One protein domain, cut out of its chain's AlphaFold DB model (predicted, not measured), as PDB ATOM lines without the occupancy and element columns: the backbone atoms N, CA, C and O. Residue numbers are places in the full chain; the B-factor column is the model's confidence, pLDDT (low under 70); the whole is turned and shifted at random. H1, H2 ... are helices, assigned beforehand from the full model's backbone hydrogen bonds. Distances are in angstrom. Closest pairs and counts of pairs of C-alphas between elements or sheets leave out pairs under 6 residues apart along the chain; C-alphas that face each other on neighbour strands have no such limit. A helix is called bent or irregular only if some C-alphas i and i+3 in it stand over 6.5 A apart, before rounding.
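This is residues 9 to 111 of the 125 residues of an uncharacterized protein of Flavobacteriaceae bacterium (UniProt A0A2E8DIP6). Four helices run roughly along one another in a flattened up-and-down bundle: H2 and H4 lie side by side in the middle, H1 packs on H2 at one edge, and H3 packs on H4 at the other. The two helical hairpins, H1 with H2 and H3 with H4, make up this body, and residues 9 to 17 of H1 stick out at one end while residues 79 to 84, in the loop between H3 and H4, stick out at the opposite end. The printed part has 103 residues, with four named helices in the order H1, H2, H3, H4 and no named strand, and its class is all helix. It is only just loose, close to compact, with a radius of gyration of the C-alphas of 15.5 A, and it is elongated, spanning 57 by 30 by 18 A.

The longest helix is H1, residues 9 to 34. It touches H2, residues 38 to 55, at a shallow tilt of 22 degrees, opposite ways; the two form a helical hairpin whose closest C-alphas, those of His 32 and Trp 41, are 5.1 A apart. H2 also touches H4, residues 88 to 109, at a shallow tilt of 23 degrees, the same way, and the closest C-alphas here are those of Asn 42 and Leu 96, 6.6 A apart. H4 touches H3, residues 58 to 76, at a shallow tilt of 14 degrees, opposite ways; this second helical hairpin has its closest C-alphas at Phe 67 and Lys 99, 6.6 A apart. The three pairs that touch are at shallow tilts, and the helix packing is mostly aligned. H2 and H3 are close but not clearly touching: their closest C-alphas, those of Val 53 and Ile 61, are 7.9 A apart. H1 and H4 are near each other, with 9 pairs of C-alphas within 10 A but no pair within 8 A, while H1 and H3 are apart. In H1 and H4 every O i to N i+4 pair is within hydrogen-bond range; in H2 it is 12 of 14 pairs and in H3 14 of 15.

H1, 26 residues from Gln 9 to Arg 34, begins at C-alpha 9 at (-8.997, -65.470, -9.196) and measures 37.9 A from first to last C-alpha. H2 runs from Leu 38 to Asp 55, 26.7 A. It has a kink of 27 degrees near residue 49 and is irregular, with C-alphas 51 and 54 at 7.1 A from each other. H3 runs from Glu 58, with its C-alpha at (11.918, -44.750, -2.866), to Met 76, 26.6 A. H4 runs from Phe 88 to Lys 109, 31.6 A, and ends at C-alpha 109 at (13.533, -58.564, -6.976).

The two C-alphas farthest apart, those of Gln 9 and Asp 82, are 57.4 A apart, and both lie in stretches that stand free, residues 9 to 17 and residues 79 to 84. Without these stretches the body has 88 residues and spans 41 by 28 by 15 A, with a radius of gyration of 13.0 A. The C-alphas of the first and last printed residues, Gln 9 and Gly 111, are 18.7 A apart. The printed part has no cut. The links from H1 to H2 and from H2 to H3 are tight, with 3 and 2 residues between the helices, and the link from H3 to H4 is long, with 11 residues. The mean pLDDT of the printed part is 86.2; the model's confidence is under 70 at 18 residues, namely 9 to 13 and 76 to 88.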
ATOM      1  N   GLN A   9      -9.094 -65.372  -7.732       54.19
ATOM      2  CA  GLN A   9      -8.997 -65.470  -9.196       54.19
ATOM      3  C   GLN A   9      -8.669 -64.127  -9.867       54.19
ATOM      4  O   GLN A   9      -7.865 -64.091 -10.796       54.19
ATOM      5  N   SER A  10      -9.229 -63.008  -9.390       61.47
ATOM      6  CA  SER A  10      -8.961 -61.689  -9.988       61.47
ATOM      7  C   SER A  10      -7.507 -61.237  -9.808       61.47
ATOM      8  O   SER A  10      -6.900 -60.769 -10.769       61.47
ATOM      9  N   LYS A  11      -6.924 -61.447  -8.616       59.69
ATOM     10  CA  LYS A  11      -5.504 -61.166  -8.341       59.69
ATOM     11  C   LYS A  11      -4.569 -62.039  -9.182       59.69
ATOM     12  O   LYS A  11      -3.605 -61.534  -9.752       59.69
ATOM     13  N   PHE A  12      -4.879 -63.329  -9.306       60.84
ATOM     14  CA  PHE A  12      -4.100 -64.254 -10.129       60.84
ATOM     15  C   PHE A  12      -4.099 -63.839 -11.610       60.84
ATOM     16  O   PHE A  12      -3.041 -63.708 -12.224       60.84
ATOM     17  N   ASN A  13      -5.275 -63.518 -12.159       67.31
ATOM     18  CA  ASN A  13      -5.411 -63.082 -13.550       67.31
ATOM     19  C   ASN A  13      -4.684 -61.757 -13.830       67.31
ATOM     20  O   ASN A  13      -4.109 -61.589 -14.909       67.31
ATOM     21  N   SER A  14      -4.665 -60.821 -12.871       76.12
ATOM     22  CA  SER A  14      -3.908 -59.573 -13.022       76.12
ATOM     23  C   SER A  14      -2.399 -59.805 -13.060       76.12
ATOM     24  O   SER A  14      -1.732 -59.222 -13.913       76.12
ATOM     25  N   THR A  15      -1.870 -60.696 -12.216       79.69
ATOM     26  CA  THR A  15      -0.436 -61.019 -12.193       79.69
ATOM     27  C   THR A  15       0.005 -61.675 -13.497       79.69
ATOM     28  O   THR A  15       0.966 -61.223 -14.114       79.69
ATOM     29  N   VAL A  16      -0.741 -62.673 -13.982       83.19
ATOM     30  CA  VAL A  16      -0.450 -63.330 -15.270       83.19
ATOM     31  C   VAL A  16      -0.486 -62.325 -16.425       83.19
ATOM     32  O   VAL A  16       0.381 -62.337 -17.297       83.19
ATOM     33  N   SER A  17      -1.447 -61.399 -16.411       86.81
ATOM     34  CA  SER A  17      -1.544 -60.352 -17.432       86.81
ATOM     35  C   SER A  17      -0.341 -59.402 -17.417       86.81
ATOM     36  O   SER A  17       0.123 -59.004 -18.484       86.81
ATOM     37  N   ILE A  18       0.170 -59.046 -16.232       88.25
ATOM     38  CA  ILE A  18       1.386 -58.230 -16.082       88.25
ATOM     39  C   ILE A  18       2.592 -58.974 -16.663       88.25
ATOM     40  O   ILE A  18       3.337 -58.391 -17.446       88.25
ATOM     41  N   LEU A  19       2.751 -60.265 -16.356       89.00
ATOM     42  CA  LEU A  19       3.862 -61.074 -16.873       89.00
ATOM     43  C   LEU A  19       3.858 -61.161 -18.405       89.00
ATOM     44  O   LEU A  19       4.893 -60.952 -19.031       89.00
ATOM     45  N   ILE A  20       2.693 -61.388 -19.023       90.00
ATOM     46  CA  ILE A  20       2.564 -61.423 -20.491       90.00
ATOM     47  C   ILE A  20       2.907 -60.060 -21.112       90.00
ATOM     48  O   ILE A  20       3.536 -60.000 -22.170       90.00
ATOM     49  N   ARG A  21       2.489 -58.951 -20.486       93.31
ATOM     50  CA  ARG A  21       2.843 -57.609 -20.972       93.31
ATOM     51  C   ARG A  21       4.340 -57.344 -20.844       93.31
ATOM     52  O   ARG A  21       4.933 -56.868 -21.807       93.31
ATOM     53  N   LEU A  22       4.941 -57.687 -19.704       94.38
ATOM     54  CA  LEU A  22       6.382 -57.563 -19.481       94.38
ATOM     55  C   LEU A  22       7.181 -58.366 -20.514       94.38
ATOM     56  O   LEU A  22       8.119 -57.827 -21.090       94.38
ATOM     57  N   ASP A  23       6.786 -59.607 -20.810       94.38
ATOM     58  CA  ASP A  23       7.433 -60.426 -21.845       94.38
ATOM     59  C   ASP A  23       7.415 -59.741 -23.223       94.38
ATOM     60  O   ASP A  23       8.460 -59.575 -23.855       94.38
ATOM     61  N   ARG A  24       6.253 -59.235 -23.657       96.06
ATOM     62  CA  ARG A  24       6.137 -58.489 -24.923       96.06
ATOM     63  C   ARG A  24       7.019 -57.241 -24.944       96.06
ATOM     64  O   ARG A  24       7.718 -57.005 -25.927       96.06
ATOM     65  N   LEU A  25       7.024 -56.472 -23.856       97.12
ATOM     66  CA  LEU A  25       7.864 -55.280 -23.732       97.12
ATOM     67  C   LEU A  25       9.355 -55.623 -23.817       97.12
ATOM     68  O   LEU A  25      10.117 -54.890 -24.446       97.12
ATOM     69  N   TRP A  26       9.787 -56.750 -23.246       97.44
ATOM     70  CA  TRP A  26      11.173 -57.201 -23.365       97.44
ATOM     71  C   TRP A  26      11.544 -57.664 -24.769       97.44
ATOM     72  O   TRP A  26      12.671 -57.418 -25.206       97.44
ATOM     73  N   GLN A  27      10.619 -58.293 -25.492       97.06
ATOM     74  CA  GLN A  27      10.820 -58.643 -26.898       97.06
ATOM     75  C   GLN A  27      10.979 -57.385 -27.765       97.06
ATOM     76  O   GLN A  27      11.893 -57.320 -28.590       97.06
ATOM     77  N   ASP A  28      10.149 -56.363 -27.541       97.75
ATOM     78  CA  ASP A  28      10.260 -55.069 -28.225       97.75
ATOM     79  C   ASP A  28      11.574 -54.351 -27.875       97.75
ATOM     80  O   ASP A  28      12.311 -53.941 -28.777       97.75
ATOM     81  N   THR A  29      11.933 -54.328 -26.586       97.38
ATOM     82  CA  THR A  29      13.207 -53.792 -26.078       97.38
ATOM     83  C   THR A  29      14.392 -54.443 -26.796       97.38
ATOM     84  O   THR A  29      15.273 -53.752 -27.309       97.38
ATOM     85  N   HIS A  30      14.395 -55.777 -26.896       95.94
ATOM     86  CA  HIS A  30      15.447 -56.532 -27.575       95.94
ATOM     87  C   HIS A  30      15.500 -56.244 -29.083       95.94
ATOM     88  O   HIS A  30      16.582 -56.150 -29.666       95.94
ATOM     89  N   ARG A  31      14.342 -56.076 -29.733       97.81
ATOM     90  CA  ARG A  31      14.267 -55.714 -31.155       97.81
ATOM     91  C   ARG A  31      14.865 -54.330 -31.402       97.81
ATOM     92  O   ARG A  31      15.699 -54.177 -32.295       97.81
ATOM     93  N   HIS A  32      14.447 -53.321 -30.640       97.44
ATOM     94  CA  HIS A  32      14.903 -51.947 -30.842       97.44
ATOM     95  C   HIS A  32      16.369 -51.754 -30.440       97.44
ATOM     96  O   HIS A  32      17.088 -51.037 -31.142       97.44
ATOM     97  N   SER A  33      16.851 -52.433 -29.392       95.31
ATOM     98  CA  SER A  33      18.265 -52.387 -28.999       95.31
ATOM     99  C   SER A  33      19.175 -52.970 -30.085       95.31
ATOM    100  O   SER A  33      20.138 -52.320 -30.494       95.31
ATOM    101  N   ARG A  34      18.821 -54.135 -30.649       95.81
ATOM    102  CA  ARG A  34      19.575 -54.773 -31.745       95.81
ATOM    103  C   ARG A  34      19.612 -53.956 -33.029       95.81
ATOM    104  O   ARG A  34      20.601 -54.015 -33.755       95.81
ATOM    105  N   ASN A  35      18.555 -53.202 -33.303       93.94
ATOM    106  CA  ASN A  35      18.457 -52.365 -34.496       93.94
ATOM    107  C   ASN A  35      19.079 -50.968 -34.308       93.94
ATOM    108  O   ASN A  35      19.082 -50.173 -35.245       93.94
ATOM    109  N   GLY A  36      19.587 -50.639 -33.112       90.19
ATOM    110  CA  GLY A  36      20.126 -49.311 -32.806       90.19
ATOM    111  C   GLY A  36      19.058 -48.212 -32.722       90.19
ATOM    112  O   GLY A  36      19.380 -47.025 -32.798       90.19
ATOM    113  N   GLU A  37      17.784 -48.572 -32.550       92.81
ATOM    114  CA  GLU A  37      16.659 -47.638 -32.456       92.81
ATOM    115  C   GLU A  37      16.531 -47.066 -31.030       92.81
ATOM    116  O   GLU A  37      15.527 -47.253 -30.346       92.81
ATOM    117  N   LEU A  38      17.564 -46.346 -30.574       92.12
ATOM    118  CA  LEU A  38      17.758 -45.955 -29.166       92.12
ATOM    119  C   LEU A  38      16.574 -45.196 -28.539       92.12
ATOM    120  O   LEU A  38      16.288 -45.365 -27.358       92.12
ATOM    121  N   ILE A  39      15.870 -44.363 -29.310       92.31
ATOM    122  CA  ILE A  39      14.711 -43.610 -28.797       92.31
ATOM    123  C   ILE A  39      13.538 -44.540 -28.494       92.31
ATOM    124  O   ILE A  39      12.937 -44.432 -27.428       92.31
ATOM    125  N   LYS A  40      13.236 -45.469 -29.408       95.12
ATOM    126  CA  LYS A  40      12.168 -46.450 -29.197       95.12
ATOM    127  C   LYS A  40      12.541 -47.417 -28.083       95.12
ATOM    128  O   LYS A  40      11.711 -47.692 -27.231       95.12
ATOM    129  N   TRP A  41      13.805 -47.839 -28.037       97.19
ATOM    130  CA  TRP A  41      14.317 -48.653 -26.941       97.19
ATOM    131  C   TRP A  41      14.117 -47.964 -25.584       97.19
ATOM    132  O   TRP A  41      13.605 -48.586 -24.660       97.19
ATOM    133  N   ASN A  42      14.420 -46.665 -25.466       96.50
ATOM    134  CA  ASN A  42      14.131 -45.934 -24.232       96.50
ATOM    135  C   ASN A  42      12.635 -45.933 -23.882       96.50
ATOM    136  O   ASN A  42      12.290 -46.121 -22.720       96.50
ATOM    137  N   TRP A  43      11.757 -45.729 -24.868       97.19
ATOM    138  CA  TRP A  43      10.314 -45.756 -24.630       97.19
ATOM    139  C   TRP A  43       9.827 -47.119 -24.147       97.19
ATOM    140  O   TRP A  43       8.997 -47.161 -23.244       97.19
ATOM    141  N   ASP A  44      10.353 -48.218 -24.685       97.94
ATOM    142  CA  ASP A  44      10.002 -49.553 -24.195       97.94
ATOM    143  C   ASP A  44      10.449 -49.738 -22.742       97.94
ATOM    144  O   ASP A  44       9.670 -50.216 -21.920       97.94
ATOM    145  N   LEU A  45      11.659 -49.283 -22.389       97.75
ATOM    146  CA  LEU A  45      12.150 -49.321 -21.007       97.75
ATOM    147  C   LEU A  45      11.299 -48.454 -20.061       97.75
ATOM    148  O   LEU A  45      11.065 -48.848 -18.920       97.75
ATOM    149  N   ASP A  46      10.794 -47.305 -20.520       97.19
ATOM    150  CA  ASP A  46       9.843 -46.485 -19.753       97.19
ATOM    151  C   ASP A  46       8.516 -47.227 -19.529       97.19
ATOM    152  O   ASP A  46       7.917 -47.132 -18.458       97.19
ATOM    153  N   ARG A  47       8.059 -48.017 -20.511       97.38
ATOM    154  CA  ARG A  47       6.867 -48.865 -20.353       97.38
ATOM    155  C   ARG A  47       7.100 -50.027 -19.402       97.38
ATOM    156  O   ARG A  47       6.216 -50.306 -18.598       97.38
ATOM    157  N   VAL A  48       8.276 -50.653 -19.443       96.88
ATOM    158  CA  VAL A  48       8.671 -51.664 -18.450       96.88
ATOM    159  C   VAL A  48       8.626 -51.060 -17.049       96.88
ATOM    160  O   VAL A  48       8.030 -51.648 -16.153       96.88
ATOM    161  N   TRP A  49       9.180 -49.860 -16.862       97.12
ATOM    162  CA  TRP A  49       9.111 -49.161 -15.580       97.12
ATOM    163  C   TRP A  49       7.671 -48.958 -15.095       97.12
ATOM    164  O   TRP A  49       7.380 -49.264 -13.941       97.12
ATOM    165  N   CYS A  50       6.743 -48.540 -15.964       94.81
ATOM    166  CA  CYS A  50       5.331 -48.384 -15.592       94.81
ATOM    167  C   CYS A  50       4.671 -49.674 -15.071       94.81
ATOM    168  O   CYS A  50       3.750 -49.590 -14.265       94.81
ATOM    169  N   GLU A  51       5.114 -50.851 -15.518       93.38
ATOM    170  CA  GLU A  51       4.597 -52.142 -15.033       93.38
ATOM    171  C   GLU A  51       5.247 -52.581 -13.707       93.38
ATOM    172  O   GLU A  51       4.683 -53.394 -12.971       93.38
ATOM    173  N   LEU A  52       6.437 -52.059 -13.393       93.00
ATOM    174  CA  LEU A  52       7.193 -52.406 -12.186       93.00
ATOM    175  C   LEU A  52       6.985 -51.409 -11.039       93.00
ATOM    176  O   LEU A  52       7.070 -51.817  -9.883       93.00
ATOM    177  N   VAL A  53       6.683 -50.138 -11.330       93.00
ATOM    178  CA  VAL A  53       6.651 -49.022 -10.361       93.00
ATOM    179  C   VAL A  53       5.660 -49.205  -9.206       93.00
ATOM    180  O   VAL A  53       5.784 -48.545  -8.182       93.00
ATOM    181  N   SER A  54       4.677 -50.100  -9.325       86.75
ATOM    182  CA  SER A  54       3.724 -50.366  -8.240       86.75
ATOM    183  C   SER A  54       4.381 -50.928  -6.977       86.75
ATOM    184  O   SER A  54       3.864 -50.709  -5.887       86.75
ATOM    185  N   ASP A  55       5.502 -51.641  -7.127       86.50
ATOM    186  CA  ASP A  55       6.122 -52.445  -6.067       86.50
ATOM    187  C   ASP A  55       7.610 -52.084  -5.867       86.50
ATOM    188  O   ASP A  55       8.462 -52.960  -5.697       86.50
ATOM    189  N   VAL A  56       7.957 -50.797  -5.967       92.50
ATOM    190  CA  VAL A  56       9.345 -50.294  -5.860       92.50
ATOM    191  C   VAL A  56       9.554 -49.477  -4.587       92.50
ATOM    192  O   VAL A  56       8.605 -48.894  -4.061       92.50
ATOM    193  N   SER A  57      10.793 -49.406  -4.093       93.69
ATOM    194  CA  SER A  57      11.137 -48.512  -2.980       93.69
ATOM    195  C   SER A  57      11.432 -47.082  -3.455       93.69
ATOM    196  O   SER A  57      11.628 -46.833  -4.647       93.69
ATOM    197  N   GLU A  58      11.508 -46.122  -2.529       94.19
ATOM    198  CA  GLU A  58      11.918 -44.750  -2.866       94.19
ATOM    199  C   GLU A  58      13.336 -44.688  -3.452       94.19
ATOM    200  O   GLU A  58      13.626 -43.842  -4.298       94.19
ATOM    201  N   GLU A  59      14.234 -45.573  -3.015       94.56
ATOM    202  CA  GLU A  59      15.587 -45.688  -3.560       94.56
ATOM    203  C   GLU A  59      15.563 -46.146  -5.018       94.56
ATOM    204  O   GLU A  59      16.282 -45.578  -5.838       94.56
ATOM    205  N   ASP A  60      14.711 -47.121  -5.349       94.75
ATOM    206  CA  ASP A  60      14.540 -47.611  -6.718       94.75
ATOM    207  C   ASP A  60      13.996 -46.491  -7.635       94.75
ATOM    208  O   ASP A  60      14.452 -46.346  -8.770       94.75
ATOM    209  N   ILE A  61      13.083 -45.646  -7.132       95.12
ATOM    210  CA  ILE A  61      12.581 -44.459  -7.854       95.12
ATOM    211  C   ILE A  61      13.712 -43.456  -8.096       95.12
ATOM    212  O   ILE A  61      13.939 -43.051  -9.233       95.12
ATOM    213  N   LYS A  62      14.471 -43.098  -7.052       95.44
ATOM    214  CA  LYS A  62      15.606 -42.166  -7.174       95.44
ATOM    215  C   LYS A  62      16.666 -42.688  -8.141       95.44
ATOM    216  O   LYS A  62      17.277 -41.906  -8.864       95.44
ATOM    217  N   GLU A  63      16.918 -43.994  -8.151       94.56
ATOM    218  CA  GLU A  63      17.850 -44.610  -9.097       94.56
ATOM    219  C   GLU A  63      17.311 -44.559 -10.531       94.56
ATOM    220  O   GLU A  63      18.069 -44.257 -11.455       94.56
ATOM    221  N   PHE A  64      16.003 -44.770 -10.720       95.19
ATOM    222  CA  PHE A  64      15.362 -44.601 -12.020       95.19
ATOM    223  C   PHE A  64      15.464 -43.155 -12.531       95.19
ATOM    224  O   PHE A  64      15.856 -42.929 -13.680       95.19
ATOM    225  N   ASP A  65      15.192 -42.174 -11.667       94.81
ATOM    226  CA  ASP A  65      15.252 -40.747 -11.999       94.81
ATOM    227  C   ASP A  65      16.648 -40.324 -12.476       94.81
ATOM    228  O   ASP A  65      16.767 -39.593 -13.460       94.81
ATOM    229  N   LYS A  66      17.720 -40.894 -11.905       96.06
ATOM    230  CA  LYS A  66      19.092 -40.669 -12.398       96.06
ATOM    231  C   LYS A  66      19.270 -41.077 -13.862       96.06
ATOM    232  O   LYS A  66      20.091 -40.476 -14.555       96.06
ATOM    233  N   PHE A  67      18.574 -42.105 -14.353       94.75
ATOM    234  CA  PHE A  67      18.624 -42.445 -15.780       94.75
ATOM    235  C   PHE A  67      17.901 -41.395 -16.619       94.75
ATOM    236  O   PHE A  67      18.421 -41.003 -17.664       94.75
ATOM    237  N   THR A  68      16.741 -40.918 -16.166       91.56
ATOM    238  CA  THR A  68      15.984 -39.848 -16.833       91.56
ATOM    239  C   THR A  68      16.824 -38.578 -16.961       91.56
ATOM    240  O   THR A  68      16.931 -38.026 -18.060       91.56
ATOM    241  N   ASP A  69      17.497 -38.178 -15.881       92.50
ATOM    242  CA  ASP A  69      18.381 -37.011 -15.857       92.50
ATOM    243  C   ASP A  69      19.545 -37.173 -16.839       92.50
ATOM    244  O   ASP A  69      19.724 -36.340 -17.729       92.50
ATOM    245  N   LYS A  70      20.265 -38.303 -16.783       91.50
ATOM    246  CA  LYS A  70      21.375 -38.600 -17.710       91.50
ATOM    247  C   LYS A  70      20.934 -38.590 -19.175       91.50
ATOM    248  O   LYS A  70      21.646 -38.080 -20.039       91.50
ATOM    249  N   ILE A  71      19.761 -39.147 -19.485       90.12
ATOM    250  CA  ILE A  71      19.212 -39.150 -20.851       90.12
ATOM    251  C   ILE A  71      18.851 -37.726 -21.291       90.12
ATOM    252  O   ILE A  71      19.094 -37.354 -22.444       90.12
ATOM    253  N   SER A  72      18.279 -36.923 -20.391       87.25
ATOM    254  CA  SER A  72      17.943 -35.521 -20.644       87.25
ATOM    255  C   SER A  72      19.195 -34.688 -20.915       87.25
ATOM    256  O   SER A  72      19.261 -34.002 -21.935       87.25
ATOM    257  N   GLU A  73      20.230 -34.819 -20.085       85.12
ATOM    258  CA  GLU A  73      21.536 -34.171 -20.264       85.12
ATOM    259  C   GLU A  73      22.176 -34.550 -21.603       85.12
ATOM    260  O   GLU A  73      22.595 -33.678 -22.374       85.12
ATOM    261  N   CYS A  74      22.165 -35.844 -21.934       79.38
ATOM    262  CA  CYS A  74      22.672 -36.346 -23.207       79.38
ATOM    263  C   CYS A  74      21.905 -35.718 -24.392       79.38
ATOM    264  O   CYS A  74      22.504 -35.311 -25.391       79.38
ATOM    265  N   ASN A  75      20.579 -35.560 -24.277       71.25
ATOM    266  CA  ASN A  75      19.746 -34.908 -25.292       71.25
ATOM    267  C   ASN A  75      19.911 -33.379 -25.350       71.25
ATOM    268  O   ASN A  75      19.838 -32.814 -26.444       71.25
ATOM    269  N   MET A  76      20.145 -32.694 -24.227       57.53
ATOM    270  CA  MET A  76      20.374 -31.244 -24.192       57.53
ATOM    271  C   MET A  76      21.692 -30.848 -24.863       57.53
ATOM    272  O   MET A  76      21.740 -29.806 -25.517       57.53
ATOM    273  N   GLY A  77      22.702 -31.728 -24.844       54.31
ATOM    274  CA  GLY A  77      23.927 -31.578 -25.640       54.31
ATOM    275  C   GLY A  77      23.698 -31.456 -27.156       54.31
ATOM    276  O   GLY A  77      24.600 -31.033 -27.873       54.31
ATOM    277  N   LYS A  78      22.493 -31.761 -27.669       51.91
ATOM    278  CA  LYS A  78      22.104 -31.492 -29.068       51.91
ATOM    279  C   LYS A  78      21.740 -30.029 -29.345       51.91
ATOM    280  O   LYS A  78      21.768 -29.627 -30.507       51.91
ATOM    281  N   ARG A  79      21.322 -29.250 -28.336       48.91
ATOM    282  CA  ARG A  79      20.803 -27.878 -28.525       48.91
ATOM    283  C   ARG A  79      21.889 -26.803 -28.430       48.91
ATOM    284  O   ARG A  79      21.746 -25.763 -29.063       48.91
ATOM    285  N   THR A  80      22.968 -27.047 -27.691       49.00
ATOM    286  CA  THR A  80      23.962 -26.029 -27.298       49.00
ATOM    287  C   THR A  80      25.345 -26.229 -27.921       49.00
ATOM    288  O   THR A  80      26.347 -26.157 -27.233       49.00
ATOM    289  N   LEU A  81      25.413 -26.327 -29.249       49.88
ATOM    290  CA  LEU A  81      26.649 -26.303 -30.051       49.88
ATOM    291  C   LEU A  81      27.353 -27.653 -30.271       49.88
ATOM    292  O   LEU A  81      27.451 -28.525 -29.419       49.88
ATOM    293  N   ASP A  82      27.895 -27.729 -31.485       48.09
ATOM    294  CA  ASP A  82      28.772 -28.742 -32.056       48.09
ATOM    295  C   ASP A  82      28.131 -30.045 -32.570       48.09
ATOM    296  O   ASP A  82      28.112 -31.103 -31.940       48.09
ATOM    297  N   LYS A  83      27.749 -29.999 -33.856       48.66
ATOM    298  CA  LYS A  83      27.392 -31.132 -34.737       48.66
ATOM    299  C   LYS A  83      28.504 -32.205 -34.874       48.66
ATOM    300  O   LYS A  83      28.418 -33.065 -35.746       48.66
ATOM    301  N   LYS A  84      29.560 -32.150 -34.055       48.34
ATOM    302  CA  LYS A  84      30.769 -32.984 -34.113       48.34
ATOM    303  C   LYS A  84      30.949 -33.944 -32.935       48.34
ATOM    304  O   LYS A  84      31.914 -34.710 -32.959       48.34
ATOM    305  N   LYS A  85      30.056 -33.988 -31.937       54.38
ATOM    306  CA  LYS A  85      30.156 -34.988 -30.855       54.38
ATOM    307  C   LYS A  85      29.796 -36.387 -31.387       54.38
ATOM    308  O   LYS A  85      28.674 -36.868 -31.267       54.38
ATOM    309  N   LYS A  86      30.788 -37.058 -31.979       53.19
ATOM    310  CA  LYS A  86      30.755 -38.414 -32.568       53.19
ATOM    311  C   LYS A  86      30.448 -39.545 -31.557       53.19
ATOM    312  O   LYS A  86      30.636 -40.709 -31.884       53.19
ATOM    313  N   GLY A  87      29.990 -39.214 -30.348       62.00
ATOM    314  CA  GLY A  87      29.774 -40.139 -29.230       62.00
ATOM    315  C   GLY A  87      28.346 -40.184 -28.681       62.00
ATOM    316  O   GLY A  87      28.078 -41.038 -27.847       62.00
ATOM    317  N   PHE A  88      27.417 -39.339 -29.153       68.94
ATOM    318  CA  PHE A  88      26.050 -39.274 -28.600       68.94
ATOM    319  C   PHE A  88      25.324 -40.629 -28.630       68.94
ATOM    320  O   PHE A  88      24.742 -41.051 -27.636       68.94
ATOM    321  N   GLY A  89      25.378 -41.333 -29.766       78.06
ATOM    322  CA  GLY A  89      24.731 -42.642 -29.890       78.06
ATOM    323  C   GLY A  89      25.347 -43.692 -28.966       78.06
ATOM    324  O   GLY A  89      24.627 -44.518 -28.420       78.06
ATOM    325  N   PHE A  90      26.662 -43.629 -28.746       85.94
ATOM    326  CA  PHE A  90      27.369 -44.560 -27.871       85.94
ATOM    327  C   PHE A  90      27.078 -44.289 -26.389       85.94
ATOM    328  O   PHE A  90      26.792 -45.219 -25.644       85.94
ATOM    329  N   GLU A  91      27.079 -43.022 -25.977       88.62
ATOM    330  CA  GLU A  91      26.758 -42.613 -24.607       88.62
ATOM    331  C   GLU A  91      25.304 -42.950 -24.251       88.62
ATOM    332  O   GLU A  91      25.050 -43.611 -23.244       88.62
ATOM    333  N   LEU A  92      24.347 -42.608 -25.126       90.88
ATOM    334  CA  LEU A  92      22.947 -42.986 -24.933       90.88
ATOM    335  C   LEU A  92      22.786 -44.511 -24.884       90.88
ATOM    336  O   LEU A  92      22.093 -45.019 -24.010       90.88
ATOM    337  N   TYR A  93      23.460 -45.251 -25.766       92.88
ATOM    338  CA  TYR A  93      23.452 -46.714 -25.736       92.88
ATOM    339  C   TYR A  93      23.929 -47.270 -24.382       92.88
ATOM    340  O   TYR A  93      23.267 -48.136 -23.814       92.88
ATOM    341  N   GLN A  94      25.028 -46.755 -23.821       94.19
ATOM    342  CA  GLN A  94      25.535 -47.191 -22.512       94.19
ATOM    343  C   GLN A  94      24.559 -46.889 -21.367       94.19
ATOM    344  O   GLN A  94      24.386 -47.713 -20.460       94.19
ATOM    345  N   ILE A  95      23.897 -45.729 -21.416       95.38
ATOM    346  CA  ILE A  95      22.873 -45.357 -20.436       95.38
ATOM    347  C   ILE A  95      21.683 -46.322 -20.527       95.38
ATOM    348  O   ILE A  95      21.244 -46.840 -19.500       95.38
ATOM    349  N   LEU A  96      21.205 -46.623 -21.739       96.25
ATOM    350  CA  LEU A  96      20.074 -47.532 -21.955       96.25
ATOM    351  C   LEU A  96      20.399 -48.981 -21.574       96.25
ATOM    352  O   LEU A  96      19.579 -49.619 -20.923       96.25
ATOM    353  N   MET A  97      21.612 -49.467 -21.857       96.50
ATOM    354  CA  MET A  97      22.089 -50.768 -21.358       96.50
ATOM    355  C   MET A  97      22.027 -50.850 -19.827       96.50
ATOM    356  O   MET A  97      21.586 -51.849 -19.260       96.50
ATOM    357  N   SER A  98      22.474 -49.791 -19.147       97.38
ATOM    358  CA  SER A  98      22.480 -49.739 -17.682       97.38
ATOM    359  C   SER A  98      21.058 -49.687 -17.118       97.38
ATOM    360  O   SER A  98      20.752 -50.404 -16.165       97.38
ATOM    361  N   LYS A  99      20.182 -48.897 -17.749       97.62
ATOM    362  CA  LYS A  99      18.757 -48.801 -17.416       97.62
ATOM    363  C   LYS A  99      18.044 -50.143 -17.601       97.62
ATOM    364  O   LYS A  99      17.315 -50.572 -16.713       97.62
ATOM    365  N   GLU A 100      18.296 -50.844 -18.707       97.69
ATOM    366  CA  GLU A 100      17.761 -52.187 -18.947       97.69
ATOM    367  C   GLU A 100      18.208 -53.172 -17.862       97.69
ATOM    368  O   GLU A 100      17.376 -53.880 -17.290       97.69
ATOM    369  N   ARG A 101      19.504 -53.197 -17.527       96.81
ATOM    370  CA  ARG A 101      20.024 -54.071 -16.468       96.81
ATOM    371  C   ARG A 101      19.355 -53.789 -15.122       96.81
ATOM    372  O   ARG A 101      18.965 -54.735 -14.441       96.81
ATOM    373  N   PHE A 102      19.216 -52.518 -14.756       97.06
ATOM    374  CA  PHE A 102      18.514 -52.104 -13.541       97.06
ATOM    375  C   PHE A 102      17.075 -52.637 -13.515       97.06
ATOM    376  O   PHE A 102      16.688 -53.299 -12.555       97.06
ATOM    377  N   LEU A 103      16.311 -52.439 -14.593       96.69
ATOM    378  CA  LEU A 103      14.918 -52.886 -14.682       96.69
ATOM    379  C   LEU A 103      14.778 -54.416 -14.623       96.69
ATOM    380  O   LEU A 103      13.839 -54.918 -14.009       96.69
ATOM    381  N   ARG A 104      15.725 -55.173 -15.193       95.19
ATOM    382  CA  ARG A 104      15.751 -56.644 -15.074       95.19
ATOM    383  C   ARG A 104      16.005 -57.100 -13.638       95.19
ATOM    384  O   ARG A 104      15.310 -57.985 -13.148       95.19
ATOM    385  N   ILE A 105      16.968 -56.478 -12.955       93.50
ATOM    386  CA  ILE A 105      17.245 -56.758 -11.537       93.50
ATOM    387  C   ILE A 105      16.009 -56.438 -10.690       93.50
ATOM    388  O   ILE A 105      15.630 -57.230  -9.831       93.50
ATOM    389  N   LEU A 106      15.349 -55.315 -10.971       93.88
ATOM    390  CA  LEU A 106      14.141 -54.897 -10.272       93.88
ATOM    391  C   LEU A 106      12.977 -55.875 -10.479       93.88
ATOM    392  O   LEU A 106      12.329 -56.272  -9.515       93.88
ATOM    393  N   GLN A 107      12.733 -56.313 -11.715       93.25
ATOM    394  CA  GLN A 107      11.710 -57.318 -12.010       93.25
ATOM    395  C   GLN A 107      11.969 -58.633 -11.259       93.25
ATOM    396  O   GLN A 107      11.035 -59.220 -10.710       93.25
ATOM    397  N   ASN A 108      13.227 -59.080 -11.209       90.31
ATOM    398  CA  ASN A 108      13.618 -60.272 -10.458       90.31
ATOM    399  C   ASN A 108      13.391 -60.084  -8.950       90.31
ATOM    400  O   ASN A 108      12.793 -60.950  -8.320       90.31
ATOM    401  N   LYS A 109      13.781 -58.931  -8.386       90.00
ATOM    402  CA  LYS A 109      13.533 -58.564  -6.976       90.00
ATOM    403  C   LYS A 109      12.042 -58.601  -6.619       90.00
ATOM    404  O   LYS A 109      11.695 -58.936  -5.494       90.00
ATOM    405  N   GLN A 110      11.160 -58.290  -7.571       89.19
ATOM    406  CA  GLN A 110       9.703 -58.347  -7.398       89.19
ATOM    407  C   GLN A 110       9.095 -59.746  -7.622       89.19
ATOM    408  O   GLN A 110       7.872 -59.879  -7.602       89.19
ATOM    409  N   GLY A 111       9.901 -60.779  -7.900       85.56
ATOM    410  CA  GLY A 111       9.406 -62.126  -8.221       85.56
ATOM    411  C   GLY A 111       8.629 -62.202  -9.540       85.56
ATOM    412  O   GLY A 111       7.900 -63.158  -9.785       85.56
TER     413      GLY A 111